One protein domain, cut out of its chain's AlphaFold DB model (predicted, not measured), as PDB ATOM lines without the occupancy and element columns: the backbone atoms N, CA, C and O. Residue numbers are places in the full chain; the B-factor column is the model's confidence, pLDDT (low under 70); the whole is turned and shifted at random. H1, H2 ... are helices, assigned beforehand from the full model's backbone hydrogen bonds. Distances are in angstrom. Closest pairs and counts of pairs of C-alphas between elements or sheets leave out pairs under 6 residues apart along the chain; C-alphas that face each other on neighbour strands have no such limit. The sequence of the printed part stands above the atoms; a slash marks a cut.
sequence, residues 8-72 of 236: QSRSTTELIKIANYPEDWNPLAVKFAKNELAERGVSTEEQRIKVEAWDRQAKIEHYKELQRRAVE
ATOM      1  N   GLN A   8     352.540 268.541  84.744       85.69
ATOM      2  CA  GLN A   8     352.094 269.463  85.798       85.69
ATOM      3  C   GLN A   8     351.409 270.729  85.260       85.69
ATOM      4  O   GLN A   8     350.487 271.254  85.874       85.69
ATOM      5  N   SER A   9     351.814 271.222  84.088       88.94
ATOM      6  CA  SER A   9     351.203 272.415  83.483       88.94
ATOM      7  C   SER A   9     349.891 272.127  82.741       88.94
ATOM      8  O   SER A   9     349.202 273.061  82.337       88.94
ATOM      9  N   ARG A  10     349.523 270.848  82.562       91.50
ATOM     10  CA  ARG A  10     348.286 270.456  81.875       91.50
ATOM     11  C   ARG A  10     347.060 270.663  82.756       91.50
ATOM     12  O   ARG A  10     347.101 270.587  83.989       91.50
ATOM     13  N   SER A  11     345.930 270.892  82.101       93.06
ATOM     14  CA  SER A  11     344.648 271.047  82.787       93.06
ATOM     15  C   SER A  11     344.191 269.728  83.420       93.06
ATOM     16  O   SER A  11     344.473 268.641  82.915       93.06
ATOM     17  N   THR A  12     343.402 269.802  84.493       92.00
ATOM     18  CA  THR A  12     342.828 268.609  85.141       92.00
ATOM     19  C   THR A  12     342.013 267.757  84.160       92.00
ATOM     20  O   THR A  12     342.041 266.535  84.217       92.00
ATOM     21  N   THR A  13     341.329 268.383  83.200       91.75
ATOM     22  CA  THR A  13     340.602 267.702  82.116       91.75
ATOM     23  C   THR A  13     341.528 266.865  81.230       91.75
ATOM     24  O   THR A  13     341.220 265.710  80.947       91.75
ATOM     25  N   GLU A  14     342.665 267.415  80.806       91.19
ATOM     26  CA  GLU A  14     343.637 266.687  79.981       91.19
ATOM     27  C   GLU A  14     344.295 265.549  80.752       91.19
ATOM     28  O   GLU A  14     344.481 264.470  80.199       91.19
ATOM     29  N   LEU A  15     344.597 265.756  82.035       93.06
ATOM     30  CA  LEU A  15     345.140 264.705  82.891       93.06
ATOM     31  C   LEU A  15     344.165 263.534  83.034       93.06
ATOM     32  O   LEU A  15     344.583 262.387  82.898       93.06
ATOM     33  N   ILE A  16     342.866 263.809  83.224       93.50
ATOM     34  CA  ILE A  16     341.820 262.771  83.257       93.50
ATOM     35  C   ILE A  16     341.797 262.000  81.933       93.50
ATOM     36  O   ILE A  16     341.732 260.773  81.951       93.50
ATOM     37  N   LYS A  17     341.914 262.691  80.791       92.12
ATOM     38  CA  LYS A  17     341.968 262.050  79.470       92.12
ATOM     39  C   LYS A  17     343.196 261.139  79.323       92.12
ATOM     40  O   LYS A  17     343.056 259.998  78.902       92.12
ATOM     41  N   ILE A  18     344.381 261.608  79.713       92.38
ATOM     42  CA  ILE A  18     345.626 260.822  79.644       92.38
ATOM     43  C   ILE A  18     345.555 259.599  80.567       92.38
ATOM     44  O   ILE A  18     345.986 258.512  80.198       92.38
ATOM     45  N   ALA A  19     345.003 259.762  81.771       92.94
ATOM     46  CA  ALA A  19     344.938 258.700  82.770       92.94
ATOM     47  C   ALA A  19     343.931 257.586  82.427       92.94
ATOM     48  O   ALA A  19     344.165 256.437  82.813       92.94
ATOM     49  N   ASN A  20     342.833 257.921  81.735       92.50
ATOM     50  CA  ASN A  20     341.702 257.016  81.498       92.50
ATOM     51  C   ASN A  20     341.630 256.432  80.072       92.50
ATOM     52  O   ASN A  20     340.884 255.482  79.866       92.50
ATOM     53  N   TYR A  21     342.438 256.916  79.120       91.69
ATOM     54  CA  TYR A  21     342.570 256.333  77.773       91.69
ATOM     55  C   TYR A  21     344.019 255.898  77.490       91.69
ATOM     56  O   TYR A  21     344.682 256.481  76.637       91.69
ATOM     57  N   PRO A  22     344.565 254.906  78.217       90.69
ATOM     58  CA  PRO A  22     345.992 254.573  78.172       90.69
ATOM     59  C   PRO A  22     346.497 254.119  76.795       90.69
ATOM     60  O   PRO A  22     347.676 254.302  76.514       90.69
ATOM     61  N   GLU A  23     345.623 253.580  75.940       91.44
ATOM     62  CA  GLU A  23     345.958 253.133  74.578       91.44
ATOM     63  C   GLU A  23     346.398 254.285  73.657       91.44
ATOM     64  O   GLU A  23     347.174 254.084  72.724       91.44
ATOM     65  N   ASP A  24     345.942 255.509  73.942       89.56
ATOM     66  CA  ASP A  24     346.232 256.696  73.130       89.56
ATOM     67  C   ASP A  24     347.521 257.417  73.569       89.56
ATOM     68  O   ASP A  24     347.932 258.403  72.948       89.56
ATOM     69  N   TRP A  25     348.163 256.978  74.662       90.69
ATOM     70  CA  TRP A  25     349.244 257.718  75.318       90.69
ATOM     71  C   TRP A  25     350.441 256.844  75.693       90.69
ATOM     72  O   TRP A  25     350.359 255.639  75.897       90.69
ATOM     73  N   ASN A  26     351.603 257.485  75.854       91.00
ATOM     74  CA  ASN A  26     352.794 256.810  76.363       91.00
ATOM     75  C   ASN A  26     352.558 256.324  77.815       91.00
ATOM     76  O   ASN A  26     352.139 257.136  78.648       91.00
ATOM     77  N   PRO A  27     352.909 255.073  78.174       93.19
ATOM     78  CA  PRO A  27     352.721 254.536  79.526       93.19
ATOM     79  C   PRO A  27     353.313 255.398  80.653       93.19
ATOM     80  O   PRO A  27     352.734 255.494  81.737       93.19
ATOM     81  N   LEU A  28     354.445 256.070  80.406       90.69
ATOM     82  CA  LEU A  28     355.034 257.000  81.372       90.69
ATOM     83  C   LEU A  28     354.138 258.226  81.580       90.69
ATOM     84  O   LEU A  28     353.927 258.628  82.721       90.69
ATOM     85  N   ALA A  29     353.554 258.781  80.514       90.38
ATOM     86  CA  ALA A  29     352.623 259.908  80.606       90.38
ATOM     87  C   ALA A  29     351.365 259.535  81.402       90.38
ATOM     88  O   ALA A  29     350.927 260.313  82.246       90.38
ATOM     89  N   VAL A  30     350.834 258.326  81.187       93.38
ATOM     90  CA  VAL A  30     349.700 257.780  81.952       93.38
ATOM     91  C   VAL A  30     350.040 257.713  83.442       93.38
ATOM     92  O   VAL A  30     349.249 258.149  84.278       93.38
ATOM     93  N   LYS A  31     351.232 257.210  83.791       92.81
ATOM     94  CA  LYS A  31     351.693 257.123  85.185       92.81
ATOM     95  C   LYS A  31     351.839 258.504  85.830       92.81
ATOM     96  O   LYS A  31     351.325 258.712  86.925       92.81
ATOM     97  N   PHE A  32     352.495 259.449  85.154       92.81
ATOM     98  CA  PHE A  32     352.654 260.816  85.663       92.81
ATOM     99  C   PHE A  32     351.309 261.543  85.803       92.81
ATOM    100  O   PHE A  32     351.099 262.222  86.802       92.81
ATOM    101  N   ALA A  33     350.375 261.355  84.868       93.25
ATOM    102  CA  ALA A  33     349.046 261.960  84.949       93.25
ATOM    103  C   ALA A  33     348.218 261.414  86.122       93.25
ATOM    104  O   ALA A  33     347.534 262.182  86.791       93.25
ATOM    105  N   LYS A  34     348.302 260.108  86.410       93.56
ATOM    106  CA  LYS A  34     347.631 259.502  87.574       93.56
ATOM    107  C   LYS A  34     348.163 260.053  88.898       93.56
ATOM    108  O   LYS A  34     347.366 260.356  89.780       93.56
ATOM    109  N   ASN A  35     349.482 260.215  89.014       93.12
ATOM    110  CA  ASN A  35     350.105 260.794  90.204       93.12
ATOM    111  C   ASN A  35     349.687 262.258  90.397       93.12
ATOM    112  O   ASN A  35     349.232 262.626  91.473       93.12
ATOM    113  N   GLU A  36     349.745 263.060  89.334       92.81
ATOM    114  CA  GLU A  36     349.340 264.469  89.366       92.81
ATOM    115  C   GLU A  36     347.851 264.641  89.726       92.81
ATOM    116  O   GLU A  36     347.481 265.542  90.471       92.81
ATOM    117  N   LEU A  37     346.967 263.763  89.234       94.12
ATOM    118  CA  LEU A  37     345.546 263.778  89.609       94.12
ATOM    119  C   LEU A  37     345.326 263.456  91.090       94.12
ATOM    120  O   LEU A  37     344.451 264.060  91.712       94.12
ATOM    121  N   ALA A  38     346.116 262.532  91.645       92.31
ATOM    122  CA  ALA A  38     346.075 262.203  93.065       92.31
ATOM    123  C   ALA A  38     346.579 263.374  93.926       92.31
ATOM    124  O   ALA A  38     345.943 263.708  94.922       92.31
ATOM    125  N   GLU A  39     347.657 264.046  93.508       93.44
ATOM    126  CA  GLU A  39     348.181 265.251  94.170       93.44
ATOM    127  C   GLU A  39     347.175 266.412  94.147       93.44
ATOM    128  O   GLU A  39     347.057 267.154  95.120       93.44
ATOM    129  N   ARG A  40     346.378 266.529  93.077       93.00
ATOM    130  CA  ARG A  40     345.286 267.513  92.956       93.00
ATOM    131  C   ARG A  40     344.008 267.132  93.711       93.00
ATOM    132  O   ARG A  40     343.033 267.876  93.638       93.00
ATOM    133  N   GLY A  41     343.981 265.988  94.397       92.75
ATOM    134  CA  GLY A  41     342.819 265.524  95.154       92.75
ATOM    135  C   GLY A  41     341.618 265.119  94.292       92.75
ATOM    136  O   GLY A  41     340.501 265.089  94.798       92.75
ATOM    137  N   VAL A  42     341.821 264.813  93.005       93.12
ATOM    138  CA  VAL A  42     340.736 264.410  92.097       93.12
ATOM    139  C   VAL A  42     340.405 262.941  92.326       93.12
ATOM    140  O   VAL A  42     341.184 262.047  91.975       93.12
ATOM    141  N   SER A  43     339.227 262.684  92.885       92.38
ATOM    142  CA  SER A  43     338.778 261.330  93.210       92.38
ATOM    143  C   SER A  43     338.551 260.489  91.952       92.38
ATOM    144  O   SER A  43     338.173 260.996  90.896       92.38
ATOM    145  N   THR A  44     338.731 259.169  92.050       90.00
ATOM    146  CA  THR A  44     338.456 258.245  90.934       90.00
ATOM    147  C   THR A  44     337.005 258.336  90.449       90.00
ATOM    148  O   THR A  44     336.748 258.176  89.258       90.00
ATOM    149  N   GLU A  45     336.065 258.650  91.344       91.06
ATOM    150  CA  GLU A  45     334.652 258.808  90.998       91.06
ATOM    151  C   GLU A  45     334.402 260.049  90.130       91.06
ATOM    152  O   GLU A  45     333.716 259.961  89.113       91.06
ATOM    153  N   GLU A  46     335.030 261.186  90.445       90.00
ATOM    154  CA  GLU A  46     334.958 262.391  89.605       90.00
ATOM    155  C   GLU A  46     335.555 262.156  88.213       90.00
ATOM    156  O   GLU A  46     335.020 262.641  87.211       90.00
ATOM    157  N   GLN A  47     336.643 261.381  88.126       91.31
ATOM    158  CA  GLN A  47     337.227 260.986  86.842       91.31
ATOM    159  C   GLN A  47     336.248 260.122  86.042       91.31
ATOM    160  O   GLN A  47     336.010 260.399  84.865       91.31
ATOM    161  N   ARG A  48     335.644 259.117  86.688       92.50
ATOM    162  CA  ARG A  48     334.689 258.191  86.072       92.50
ATOM    163  C   ARG A  48     333.462 258.913  85.531       92.50
ATOM    164  O   ARG A  48     333.130 258.723  84.368       92.50
ATOM    165  N   ILE A  49     332.841 259.793  86.319       92.62
ATOM    166  CA  ILE A  49     331.674 260.583  85.887       92.62
ATOM    167  C   ILE A  49     332.006 261.391  84.625       92.62
ATOM    168  O   ILE A  49     331.206 261.463  83.689       92.62
ATOM    169  N   LYS A  50     333.202 261.985  84.577       92.12
ATOM    170  CA  LYS A  50     333.642 262.797  83.439       92.12
ATOM    171  C   LYS A  50     333.907 261.958  82.188       92.12
ATOM    172  O   LYS A  50     333.488 262.351  81.102       92.12
ATOM    173  N   VAL A  51     334.550 260.801  82.342       93.31
ATOM    174  CA  VAL A  51     334.792 259.838  81.255       93.31
ATOM    175  C   VAL A  51     333.475 259.271  80.729       93.31
ATOM    176  O   VAL A  51     333.240 259.293  79.526       93.31
ATOM    177  N   GLU A  52     332.559 258.867  81.612       93.75
ATOM    178  CA  GLU A  52     331.227 258.388  81.225       93.75
ATOM    179  C   GLU A  52     330.439 259.452  80.448       93.75
ATOM    180  O   GLU A  52     329.737 259.129  79.485       93.75
ATOM    181  N   ALA A  53     330.556 260.728  80.833       93.50
ATOM    182  CA  ALA A  53     329.945 261.833  80.103       93.50
ATOM    183  C   ALA A  53     330.549 262.002  78.697       93.50
ATOM    184  O   ALA A  53     329.798 262.176  77.735       93.50
ATOM    185  N   TRP A  54     331.874 261.904  78.556       93.62
ATOM    186  CA  TRP A  54     332.547 261.953  77.255       93.62
ATOM    187  C   TRP A  54     332.184 260.774  76.363       93.62
ATOM    188  O   TRP A  54     331.821 260.983  75.209       93.62
ATOM    189  N   ASP A  55     332.195 259.554  76.892       93.00
ATOM    190  CA  ASP A  55     331.834 258.353  76.140       93.00
ATOM    191  C   ASP A  55     330.374 258.400  75.688       93.00
ATOM    192  O   ASP A  55     330.036 258.010  74.567       93.00
ATOM    193  N   ARG A  56     329.480 258.910  76.545       93.94
ATOM    194  CA  ARG A  56     328.075 259.128  76.191       93.94
ATOM    195  C   ARG A  56     327.949 260.148  75.066       93.94
ATOM    196  O   ARG A  56     327.220 259.894  74.108       93.94
ATOM    197  N   GLN A  57     328.662 261.266  75.160       93.38
ATOM    198  CA  GLN A  57     328.660 262.297  74.128       93.38
ATOM    199  C   GLN A  57     329.215 261.762  72.800       93.38
ATOM    200  O   GLN A  57     328.567 261.920  71.769       93.38
ATOM    201  N   ALA A  58     330.335 261.040  72.831       91.88
ATOM    202  CA  ALA A  58     330.939 260.417  71.657       91.88
ATOM    203  C   ALA A  58     329.992 259.403  70.996       91.88
ATOM    204  O   ALA A  58     329.847 259.392  69.776       91.88
ATOM    205  N   LYS A  59     329.274 258.591  71.786       93.44
ATOM    206  CA  LYS A  59     328.243 257.672  71.267       93.44
ATOM    207  C   LYS A  59     327.096 258.418  70.588       93.44
ATOM    208  O   LYS A  59     326.640 257.992  69.528       93.44
ATOM    209  N   ILE A  60     326.631 259.521  71.177       93.75
ATOM    210  CA  ILE A  60     325.572 260.358  70.596       93.75
ATOM    211  C   ILE A  60     326.049 260.994  69.287       93.75
ATOM    212  O   ILE A  60     325.315 260.980  68.300       93.75
ATOM    213  N   GLU A  61     327.263 261.539  69.260       93.50
ATOM    214  CA  GLU A  61     327.859 262.141  68.065       93.50
ATOM    215  C   GLU A  61     328.057 261.113  66.956       93.50
ATOM    216  O   GLU A  61     327.618 261.344  65.832       93.50
ATOM    217  N   HIS A  62     328.594 259.940  67.286       91.00
ATOM    218  CA  HIS A  62     328.737 258.830  66.350       91.00
ATOM    219  C   HIS A  62     327.380 258.385  65.788       91.00
ATOM    220  O   HIS A  62     327.231 258.168  64.587       91.00
ATOM    221  N   TYR A  63     326.350 258.288  66.633       90.56
ATOM    222  CA  TYR A  63     325.001 257.947  66.188       90.56
ATOM    223  C   TYR A  63     324.406 259.015  65.257       90.56
ATOM    224  O   TYR A  63     323.863 258.679  64.203       90.56
ATOM    225  N   LYS A  64     324.553 260.303  65.594       92.50
ATOM    226  CA  LYS A  64     324.143 261.418  64.723       92.50
ATOM    227  C   LYS A  64     324.888 261.392  63.394       92.50
ATOM    228  O   LYS A  64     324.294 261.643  62.346       92.50
ATOM    229  N   GLU A  65     326.176 261.068  63.416       91.69
ATOM    230  CA  GLU A  65     326.969 260.944  62.204       91.69
ATOM    231  C   GLU A  65     326.477 259.787  61.328       91.69
ATOM    232  O   GLU A  65     326.271 259.990  60.133       91.69
ATOM    233  N   LEU A  66     326.200 258.614  61.904       89.88
ATOM    234  CA  LEU A  66     325.605 257.489  61.176       89.88
ATOM    235  C   LEU A  66     324.257 257.862  60.549       89.88
ATOM    236  O   LEU A  66     324.018 257.547  59.383       89.88
ATOM    237  N   GLN A  67     323.396 258.573  61.282       90.25
ATOM    238  CA  GLN A  67     322.128 259.071  60.743       90.25
ATOM    239  C   GLN A  67     322.346 260.028  59.565       90.25
ATOM    240  O   GLN A  67     321.675 259.905  58.540       90.25
ATOM    241  N   ARG A  68     323.319 260.943  59.670       90.62
ATOM    242  CA  ARG A  68     323.685 261.860  58.582       90.62
ATOM    243  C   ARG A  68     324.199 261.101  57.355       90.62
ATOM    244  O   ARG A  68     323.754 261.374  56.243       90.62
ATOM    245  N   ARG A  69     325.090 260.124  57.547       90.44
ATOM    246  CA  ARG A  69     325.639 259.285  56.466       90.44
ATOM    247  C   ARG A  69     324.551 258.463  55.772       90.44
ATOM    248  O   ARG A  69     324.584 258.310  54.553       90.44
ATOM    249  N   ALA A  70     323.554 257.985  56.519       88.31
ATOM    250  CA  ALA A  70     322.465 257.174  55.979       88.31
ATOM    251  C   ALA A  70     321.606 257.919  54.946       88.31
ATOM    252  O   ALA A  70     321.154 257.300  53.978       88.31
ATOM    253  N   VAL A  71     321.405 259.229  55.134       90.50
ATOM    254  CA  VAL A  71     320.584 260.080  54.250       90.50
ATOM    255  C   VAL A  71     321.383 260.791  53.160       90.50
ATOM    256  O   VAL A  71     320.781 261.364  52.247       90.50
ATOM    257  N   GLU A  72     322.713 260.751  53.239       91.62
ATOM    258  CA  GLU A  72     323.592 261.397  52.275       91.62
ATOM    259  C   GLU A  72     323.411 260.787  50.880       91.62
ATOM    260  O   GLU A  72     323.271 259.572  50.720       91.62
TER     261      GLU A  72
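What this domain is: This is residues 8 to 72 of the 236 residues of an uncharacterized protein of Owenweeksia hongkongensis (strain DSM 17368 / CIP 108786 / JCM 12287 / NRRL B-23963 / UST20020801) (UniProt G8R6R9). One long, unbent helix, H3, makes the length of the domain: its residues 55 to 71 stick out free as an arm, while its first part joins a small compact head with two shorter helices, H1 and H2. In the head H1 packs on H2 at a steep angle, and the beginning of H3 meets H1 nearly at a right angle. The printed part has 65 residues with three named helices, in the order H1, H2, H3, and no named strand; the class is all helix. The whole is loose, with a radius of gyration of the C-alphas of 15.0 A and spans of 48 by 23 by 17 A.

Where its parts are: H3, residues 44 to 71, measures 40.8 A from its first to its last C-alpha, from C-alpha 44 at (338.456, 258.245, 90.934) to C-alpha 71 at (320.584, 260.080, 54.250). H1, residues 12 to 20, begins with C-alpha 12 at (342.828, 268.609, 85.141) and is 12.2 A long. H2, residues 27 to 39, is 18.7 A long.

How they stand to each other: H3 touches H1 with residues 47 to 51 alone; the closest C-alphas, those of Ile 16 and Gln 47, are 6.1 A apart, and the two lines are about perpendicular at 81 degrees. H1 touches H2, with the C-alphas of Ala 19 and Val 30 the closest at 4.9 A. Their lines stand at a steep tilt of 49 degrees, and they run opposite ways. H2 and H3 are apart. In H1, H2 and H3 every O i to N i+4 pair is within hydrogen-bond range.

The domain as a whole: The outline is a rod, and the two C-alphas farthest apart, those of Glu 39 and Val 71, are 48.8 A apart. Residues 55 to 72 stand free; without them the body of 47 residues spans 24 by 23 by 15 A. The link from H2 to H3 is tight, that from H1 to H2 is short, and no link is long. The printed part has no cut, its mean pLDDT is 92.0, and no printed residue is under 70.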